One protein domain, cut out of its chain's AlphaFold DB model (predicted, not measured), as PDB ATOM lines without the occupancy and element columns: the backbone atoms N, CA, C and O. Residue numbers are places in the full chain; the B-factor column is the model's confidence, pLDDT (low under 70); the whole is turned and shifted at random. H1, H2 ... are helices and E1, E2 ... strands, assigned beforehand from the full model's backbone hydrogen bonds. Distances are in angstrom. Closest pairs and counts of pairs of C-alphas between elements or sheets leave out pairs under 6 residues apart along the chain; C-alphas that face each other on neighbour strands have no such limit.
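What this domain is: This is residues 169 to 226 of the 255 residues of an uncharacterized protein of archaeon (UniProt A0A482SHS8). With little regular structure, this is a ribbon of two antiparallel strands, E1 and E2, at one side and two short helices, H1 and H2, at the other, joined by long loops. The 58 printed residues run E1, H1, H2, E2, a mixed class with 23 residues in named elements. The whole is compact and rounded, with a radius of gyration of the C-alphas of 10.4 A and spans of 26 by 26 by 21 A.

How they stand to each other: E1, residues 169 to 173, and E2, residues 220 to 225, are antiparallel at 143 degrees; N 172 and O 221 are 2.8 A apart, within hydrogen-bond range. Residues 172 to 173 also pair antiparallel with residues 181 to 182. H1, residues 188 to 194, and H2, residues 196 to 200, touch; their closest C-alphas, of Arg 192 and Phe 199, are 5.6 A apart. In both helices every O i to N i+4 pair is within hydrogen-bond range. H1 and E2 are apart, as are E1 and H2.

Where its parts are: E1 starts at C-alpha 169 (-1.982, 18.858, -36.326) and spans 13.3 A; H1 spans 10.1 A, H2 6.0 A. E2 spans 15.1 A, ending at C-alpha 225 (0.006, 24.290, -37.461).

The domain as a whole: The farthest C-alphas, of Ala 193 and His 226, are 28.6 A apart. The links E1 to H1 and H2 to E2 are long. The printed part has no cut, and no printed residue is under 70 in pLDDT.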
ATOM      1  N   VAL A 169      -1.966  18.886 -37.790       96.88
ATOM      2  CA  VAL A 169      -1.982  18.858 -36.326       96.88
ATOM      3  C   VAL A 169      -0.623  18.370 -35.838       96.88
ATOM      4  O   VAL A 169      -0.132  17.349 -36.315       96.88
ATOM      5  N   LEU A 170      -0.028  19.112 -34.911       96.38
ATOM      6  CA  LEU A 170       1.212  18.769 -34.219       96.38
ATOM      7  C   LEU A 170       0.923  18.441 -32.753       96.38
ATOM      8  O   LEU A 170      -0.147  18.774 -32.241       96.38
ATOM      9  N   HIS A 171       1.883  17.838 -32.059       97.50
ATOM     10  CA  HIS A 171       1.744  17.438 -30.665       97.50
ATOM     11  C   HIS A 171       2.834  18.083 -29.818       97.50
ATOM     12  O   HIS A 171       4.017  17.768 -29.919       97.50
ATOM     13  N   TYR A 172       2.418  18.989 -28.944       96.44
ATOM     14  CA  TYR A 172       3.297  19.679 -28.018       96.44
ATOM     15  C   TYR A 172       3.351  18.959 -26.677       96.44
ATOM     16  O   TYR A 172       2.310  18.746 -26.058       96.44
ATOM     17  N   VAL A 173       4.550  18.630 -26.204       96.94
ATOM     18  CA  VAL A 173       4.777  18.078 -24.866       96.94
ATOM     19  C   VAL A 173       5.277  19.166 -23.919       96.94
ATOM     20  O   VAL A 173       6.235  19.875 -24.218       96.94
ATOM     21  N   SER A 174       4.634  19.305 -22.760       95.50
ATOM     22  CA  SER A 174       4.931  20.370 -21.789       95.50
ATOM     23  C   SER A 174       5.898  19.969 -20.669       95.50
ATOM     24  O   SER A 174       6.344  20.842 -19.920       95.50
ATOM     25  N   TYR A 175       6.227  18.679 -20.541       94.38
ATOM     26  CA  TYR A 175       7.027  18.138 -19.438       94.38
ATOM     27  C   TYR A 175       8.042  17.072 -19.904       94.38
ATOM     28  O   TYR A 175       7.654  16.208 -20.689       94.38
ATOM     29  N   PRO A 176       9.283  17.062 -19.366       94.25
ATOM     30  CA  PRO A 176       9.837  18.059 -18.444       94.25
ATOM     31  C   PRO A 176      10.067  19.399 -19.152       94.25
ATOM     32  O   PRO A 176      10.284  19.429 -20.357       94.25
ATOM     33  N   GLU A 177      10.024  20.515 -18.418       90.25
ATOM     34  CA  GLU A 177      10.093  21.856 -19.027       90.25
ATOM     35  C   GLU A 177      11.362  22.081 -19.860       90.25
ATOM     36  O   GLU A 177      11.302  22.736 -20.896       90.25
ATOM     37  N   SER A 178      12.488  21.500 -19.435       90.00
ATOM     38  CA  SER A 178      13.778  21.566 -20.129       90.00
ATOM     39  C   SER A 178      13.826  20.778 -21.443       90.00
ATOM     40  O   SER A 178      14.745  20.984 -22.230       90.00
ATOM     41  N   ALA A 179      12.856  19.892 -21.679       92.94
ATOM     42  CA  ALA A 179      12.715  19.107 -22.903       92.94
ATOM     43  C   ALA A 179      11.322  19.269 -23.536       92.94
ATOM     44  O   ALA A 179      10.898  18.426 -24.330       92.94
ATOM     45  N   ALA A 180      10.595  20.321 -23.155       93.56
ATOM     46  CA  ALA A 180       9.302  20.647 -23.729       93.56
ATOM     47  C   ALA A 180       9.466  21.108 -25.182       93.56
ATOM     48  O   ALA A 180      10.485  21.693 -25.547       93.56
ATOM     49  N   GLY A 181       8.465  20.843 -26.015       93.50
ATOM     50  CA  GLY A 181       8.534  21.174 -27.432       93.50
ATOM     51  C   GLY A 181       7.528  20.406 -28.274       93.50
ATOM     52  O   GLY A 181       6.683  19.674 -27.765       93.50
ATOM     53  N   ILE A 182       7.638  20.570 -29.586       95.19
ATOM     54  CA  ILE A 182       6.810  19.867 -30.565       95.19
ATOM     55  C   ILE A 182       7.454  18.515 -30.871       95.19
ATOM     56  O   ILE A 182       8.580  18.462 -31.366       95.19
ATOM     57  N   LEU A 183       6.741  17.429 -30.578       96.00
ATOM     58  CA  LEU A 183       7.243  16.059 -30.672       96.00
ATOM     59  C   LEU A 183       7.676  15.702 -32.098       96.00
ATOM     60  O   LEU A 183       8.711  15.064 -32.274       96.00
ATOM     61  N   GLU A 184       6.940  16.152 -33.114       95.25
ATOM     62  CA  GLU A 184       7.235  15.892 -34.529       95.25
ATOM     63  C   GLU A 184       8.576  16.467 -34.996       95.25
ATOM     64  O   GLU A 184       9.115  16.015 -36.006       95.25
ATOM     65  N   PHE A 185       9.127  17.446 -34.271       92.31
ATOM     66  CA  PHE A 185      10.426  18.049 -34.572       92.31
ATOM     67  C   PHE A 185      11.557  17.514 -33.686       92.31
ATOM     68  O   PHE A 185      12.712  17.907 -33.853       92.31
ATOM     69  N   MET A 186      11.256  16.606 -32.756       92.81
ATOM     70  CA  MET A 186      12.263  15.962 -31.918       92.81
ATOM     71  C   MET A 186      12.886  14.768 -32.642       92.81
ATOM     72  O   MET A 186      12.207  13.962 -33.278       92.81
ATOM     73  N   SER A 187      14.203  14.609 -32.506       94.81
ATOM     74  CA  SER A 187      14.877  13.411 -33.004       94.81
ATOM     75  C   SER A 187      14.460  12.175 -32.199       94.81
ATOM     76  O   SER A 187      14.083  12.262 -31.027       94.81
ATOM     77  N   LYS A 188      14.583  10.987 -32.803       96.75
ATOM     78  CA  LYS A 188      14.278   9.718 -32.120       96.75
ATOM     79  C   LYS A 188      15.103   9.519 -30.847       96.75
ATOM     80  O   LYS A 188      14.572   9.019 -29.861       96.75
ATOM     81  N   ASP A 189      16.373   9.922 -30.854       96.50
ATOM     82  CA  ASP A 189      17.240   9.807 -29.678       96.50
ATOM     83  C   ASP A 189      16.835  10.787 -28.572       96.50
ATOM     84  O   ASP A 189      16.850  10.420 -27.399       96.50
ATOM     85  N   PHE A 190      16.388  11.996 -28.932       95.69
ATOM     86  CA  PHE A 190      15.849  12.952 -27.966       95.69
ATOM     87  C   PHE A 190      14.556  12.429 -27.331       95.69
ATOM     88  O   PHE A 190      14.422  12.430 -26.108       95.69
ATOM     89  N   LEU A 191      13.634  11.902 -28.145       96.94
ATOM     90  CA  LEU A 191      12.413  11.257 -27.657       96.94
ATOM     91  C   LEU A 191      12.736  10.081 -26.730       96.94
ATOM     92  O   LEU A 191      12.126   9.955 -25.674       96.94
ATOM     93  N   ARG A 192      13.723   9.248 -27.073       97.69
ATOM     94  CA  ARG A 192      14.152   8.135 -26.215       97.69
ATOM     95  C   ARG A 192      14.712   8.622 -24.876       97.69
ATOM     96  O   ARG A 192      14.397   8.030 -23.850       97.69
ATOM     97  N   ALA A 193      15.536   9.670 -24.885       96.44
ATOM     98  CA  ALA A 193      16.201  10.179 -23.687       96.44
ATOM     99  C   ALA A 193      15.256  10.943 -22.746       96.44
ATOM    100  O   ALA A 193      15.350  10.781 -21.530       96.44
ATOM    101  N   TYR A 194      14.349  11.757 -23.292       96.44
ATOM    102  CA  TYR A 194      13.538  12.699 -22.507       96.44
ATOM    103  C   TYR A 194      12.046  12.352 -22.453       96.44
ATOM    104  O   TYR A 194      11.370  12.733 -21.500       96.44
ATOM    105  N   HIS A 195      11.540  11.591 -23.428       96.75
ATOM    106  CA  HIS A 195      10.115  11.271 -23.601       96.75
ATOM    107  C   HIS A 195       9.886   9.766 -23.793       96.75
ATOM    108  O   HIS A 195       9.087   9.343 -24.632       96.75
ATOM    109  N   TYR A 196      10.589   8.940 -23.009       97.75
ATOM    110  CA  TYR A 196      10.653   7.480 -23.180       97.75
ATOM    111  C   TYR A 196       9.275   6.805 -23.288       97.75
ATOM    112  O   TYR A 196       9.066   5.952 -24.145       97.75
ATOM    113  N   ALA A 197       8.301   7.230 -22.475       97.88
ATOM    114  CA  ALA A 197       6.943   6.684 -22.512       97.88
ATOM    115  C   ALA A 197       6.230   6.915 -23.858       97.88
ATOM    116  O   ALA A 197       5.429   6.085 -24.274       97.88
ATOM    117  N   ILE A 198       6.512   8.031 -24.539       98.19
ATOM    118  CA  ILE A 198       5.998   8.308 -25.886       98.19
ATOM    119  C   ILE A 198       6.770   7.460 -26.898       98.19
ATOM    120  O   ILE A 198       6.151   6.782 -27.709       98.19
ATOM    121  N   PHE A 199       8.106   7.446 -26.803       98.38
ATOM    122  CA  PHE A 199       8.990   6.688 -27.693       98.38
ATOM    123  C   PHE A 199       8.636   5.191 -27.760       98.38
ATOM    124  O   PHE A 199       8.501   4.650 -28.859       98.38
ATOM    125  N   GLU A 200       8.454   4.543 -26.606       98.25
ATOM    126  CA  GLU A 200       8.122   3.112 -26.489       98.25
ATOM    127  C   GLU A 200       6.721   2.775 -26.985       98.25
ATOM    128  O   GLU A 200       6.443   1.651 -27.391       98.25
ATOM    129  N   ALA A 201       5.810   3.741 -26.927       97.69
ATOM    130  CA  ALA A 201       4.425   3.514 -27.288       97.69
ATOM    131  C   ALA A 201       4.160   3.684 -28.795       97.69
ATOM    132  O   ALA A 201       3.007   3.544 -29.217       97.69
ATOM    133  N   CYS A 202       5.209   3.989 -29.567       98.00
ATOM    134  CA  CYS A 202       5.239   3.959 -31.024       98.00
ATOM    135  C   CYS A 202       5.530   2.544 -31.560       98.00
ATOM    136  O   CYS A 202       6.168   1.729 -30.898       98.00
ATOM    137  N   ASN A 203       5.139   2.272 -32.805       96.88
ATOM    138  CA  ASN A 203       5.409   1.026 -33.512       96.88
ATOM    139  C   ASN A 203       5.770   1.287 -34.996       96.88
ATOM    140  O   ASN A 203       4.857   1.519 -35.790       96.88
ATOM    141  N   PRO A 204       7.060   1.230 -35.391       97.50
ATOM    142  CA  PRO A 204       8.228   0.926 -34.554       97.50
ATOM    143  C   PRO A 204       8.555   2.048 -33.542       97.50
ATOM    144  O   PRO A 204       8.099   3.180 -33.720       97.50
ATOM    145  N   PRO A 205       9.372   1.786 -32.498       97.62
ATOM    146  CA  PRO A 205       9.731   2.798 -31.501       97.62
ATOM    147  C   PRO A 205      10.272   4.101 -32.116       97.62
ATOM    148  O   PRO A 205      11.127   4.096 -33.010       97.62
ATOM    149  N   GLY A 206       9.748   5.231 -31.638       95.00
ATOM    150  CA  GLY A 206      10.023   6.569 -32.173       95.00
ATOM    151  C   GLY A 206       9.279   6.958 -33.461       95.00
ATOM    152  O   GLY A 206       9.511   8.057 -33.957       95.00
ATOM    153  N   ASP A 207       8.408   6.114 -34.024       97.75
ATOM    154  CA  ASP A 207       7.492   6.505 -35.109       97.75
ATOM    155  C   ASP A 207       6.191   7.104 -34.551       97.75
ATOM    156  O   ASP A 207       5.231   6.389 -34.262       97.75
ATOM    157  N   LEU A 208       6.151   8.429 -34.395       97.12
ATOM    158  CA  LEU A 208       5.006   9.137 -33.810       97.12
ATOM    159  C   LEU A 208       3.703   8.964 -34.609       97.12
ATOM    160  O   LEU A 208       2.625   9.062 -34.028       97.12
ATOM    161  N   SER A 209       3.776   8.657 -35.910       97.00
ATOM    162  CA  SER A 209       2.585   8.466 -36.753       97.00
ATOM    163  C   SER A 209       1.763   7.231 -36.365       97.00
ATOM    164  O   SER A 209       0.571   7.150 -36.660       97.00
ATOM    165  N   SER A 210       2.383   6.287 -35.653       97.88
ATOM    166  CA  SER A 210       1.740   5.069 -35.158       97.88
ATOM    167  C   SER A 210       0.876   5.284 -33.904       97.88
ATOM    168  O   SER A 210       0.115   4.394 -33.514       97.88
ATOM    169  N   ILE A 211       0.967   6.453 -33.258       97.88
ATOM    170  CA  ILE A 211       0.173   6.774 -32.070       97.88
ATOM    171  C   ILE A 211      -1.225   7.224 -32.504       97.88
ATOM    172  O   ILE A 211      -1.411   8.313 -33.038       97.88
ATOM    173  N   SER A 212      -2.237   6.407 -32.209       96.38
ATOM    174  CA  SER A 212      -3.644   6.713 -32.514       96.38
ATOM    175  C   SER A 212      -4.407   7.403 -31.375       96.38
ATOM    176  O   SER A 212      -5.447   8.009 -31.617       96.38
ATOM    177  N   ASN A 213      -3.914   7.324 -30.133       96.88
ATOM    178  CA  ASN A 213      -4.584   7.859 -28.942       96.88
ATOM    179  C   ASN A 213      -3.667   8.813 -28.161       96.88
ATOM    180  O   ASN A 213      -3.166   8.468 -27.092       96.88
ATOM    181  N   TRP A 214      -3.440  10.010 -28.703       97.25
ATOM    182  CA  TRP A 214      -2.664  11.074 -28.054       97.25
ATOM    183  C   TRP A 214      -3.178  11.506 -26.672       97.25
ATOM    184  O   TRP A 214      -2.340  11.673 -25.783       97.25
ATOM    185  N   PRO A 215      -4.502  11.591 -26.418       96.88
ATOM    186  CA  PRO A 215      -5.031  11.963 -25.103       96.88
ATOM    187  C   PRO A 215      -4.584  11.082 -23.928       96.88
ATOM    188  O   PRO A 215      -4.740  11.481 -22.776       96.88
ATOM    189  N   ARG A 216      -4.008   9.891 -24.171       97.19
ATOM    190  CA  ARG A 216      -3.435   9.059 -23.098       97.19
ATOM    191  C   ARG A 216      -2.211   9.692 -22.423       97.19
ATOM    192  O   ARG A 216      -1.849   9.278 -21.326       97.19
ATOM    193  N   PHE A 217      -1.558  10.658 -23.071       97.56
ATOM    194  CA  PHE A 217      -0.395  11.356 -22.533       97.56
ATOM    195  C   PHE A 217      -0.827  12.694 -21.926       97.56
ATOM    196  O   PHE A 217      -1.071  13.657 -22.643       97.56
ATOM    197  N   LEU A 218      -0.884  12.764 -20.592       95.56
ATOM    198  CA  LEU A 218      -1.433  13.914 -19.851       95.56
ATOM    199  C   LEU A 218      -0.763  15.264 -20.160       95.56
ATOM    200  O   LEU A 218      -1.388  16.305 -19.993       95.56
ATOM    201  N   ASN A 219       0.496  15.244 -20.598       96.44
ATOM    202  CA  ASN A 219       1.288  16.444 -20.870       96.44
ATOM    203  C   ASN A 219       1.405  16.759 -22.366       96.44
ATOM    204  O   ASN A 219       2.243  17.577 -22.740       96.44
ATOM    205  N   VAL A 220       0.617  16.095 -23.218       97.38
ATOM    206  CA  VAL A 220       0.611  16.325 -24.665       97.38
ATOM    207  C   VAL A 220      -0.639  17.101 -25.060       97.38
ATOM    208  O   VAL A 220      -1.755  16.726 -24.716       97.38
ATOM    209  N   THR A 221      -0.448  18.195 -25.792       96.62
ATOM    210  CA  THR A 221      -1.518  19.035 -26.341       96.62
ATOM    211  C   THR A 221      -1.410  19.065 -27.859       96.62
ATOM    212  O   THR A 221      -0.333  19.310 -28.397       96.62
ATOM    213  N   SER A 222      -2.520  18.827 -28.556       97.06
ATOM    214  CA  SER A 222      -2.576  18.974 -30.011       97.06
ATOM    215  C   SER A 222      -2.628  20.455 -30.396       97.06
ATOM    216  O   SER A 222      -3.405  21.217 -29.825       97.06
ATOM    217  N   LEU A 223      -1.812  20.857 -31.369       96.00
ATOM    218  CA  LEU A 223      -1.727  22.220 -31.889       96.00
ATOM    219  C   LEU A 223      -2.035  22.232 -33.384       96.00
ATOM    220  O   LEU A 223      -1.500  21.416 -34.136       96.00
ATOM    221  N   GLU A 224      -2.847  23.186 -33.833       96.50
ATOM    222  CA  GLU A 224      -2.971  23.465 -35.262       96.50
ATOM    223  C   GLU A 224      -1.729  24.203 -35.749       96.50
ATOM    224  O   GLU A 224      -1.298  25.199 -35.167       96.50
ATOM    225  N   CYS A 225      -1.148  23.698 -36.827       95.75
ATOM    226  CA  CYS A 225       0.006  24.290 -37.461       95.75
ATOM    227  C   CYS A 225      -0.343  24.763 -38.867       95.75
ATOM    228  O   CYS A 225      -1.062  24.080 -39.604       95.75
ATOM    229  N   HIS A 226       0.185  25.923 -39.264       95.12
ATOM    230  CA  HIS A 226      -0.105  26.519 -40.566       95.12
ATOM    231  C   HIS A 226       1.160  26.964 -41.310       95.12
ATOM    232  O   HIS A 226       2.145  27.363 -40.687       95.12
TER     233      HIS A 226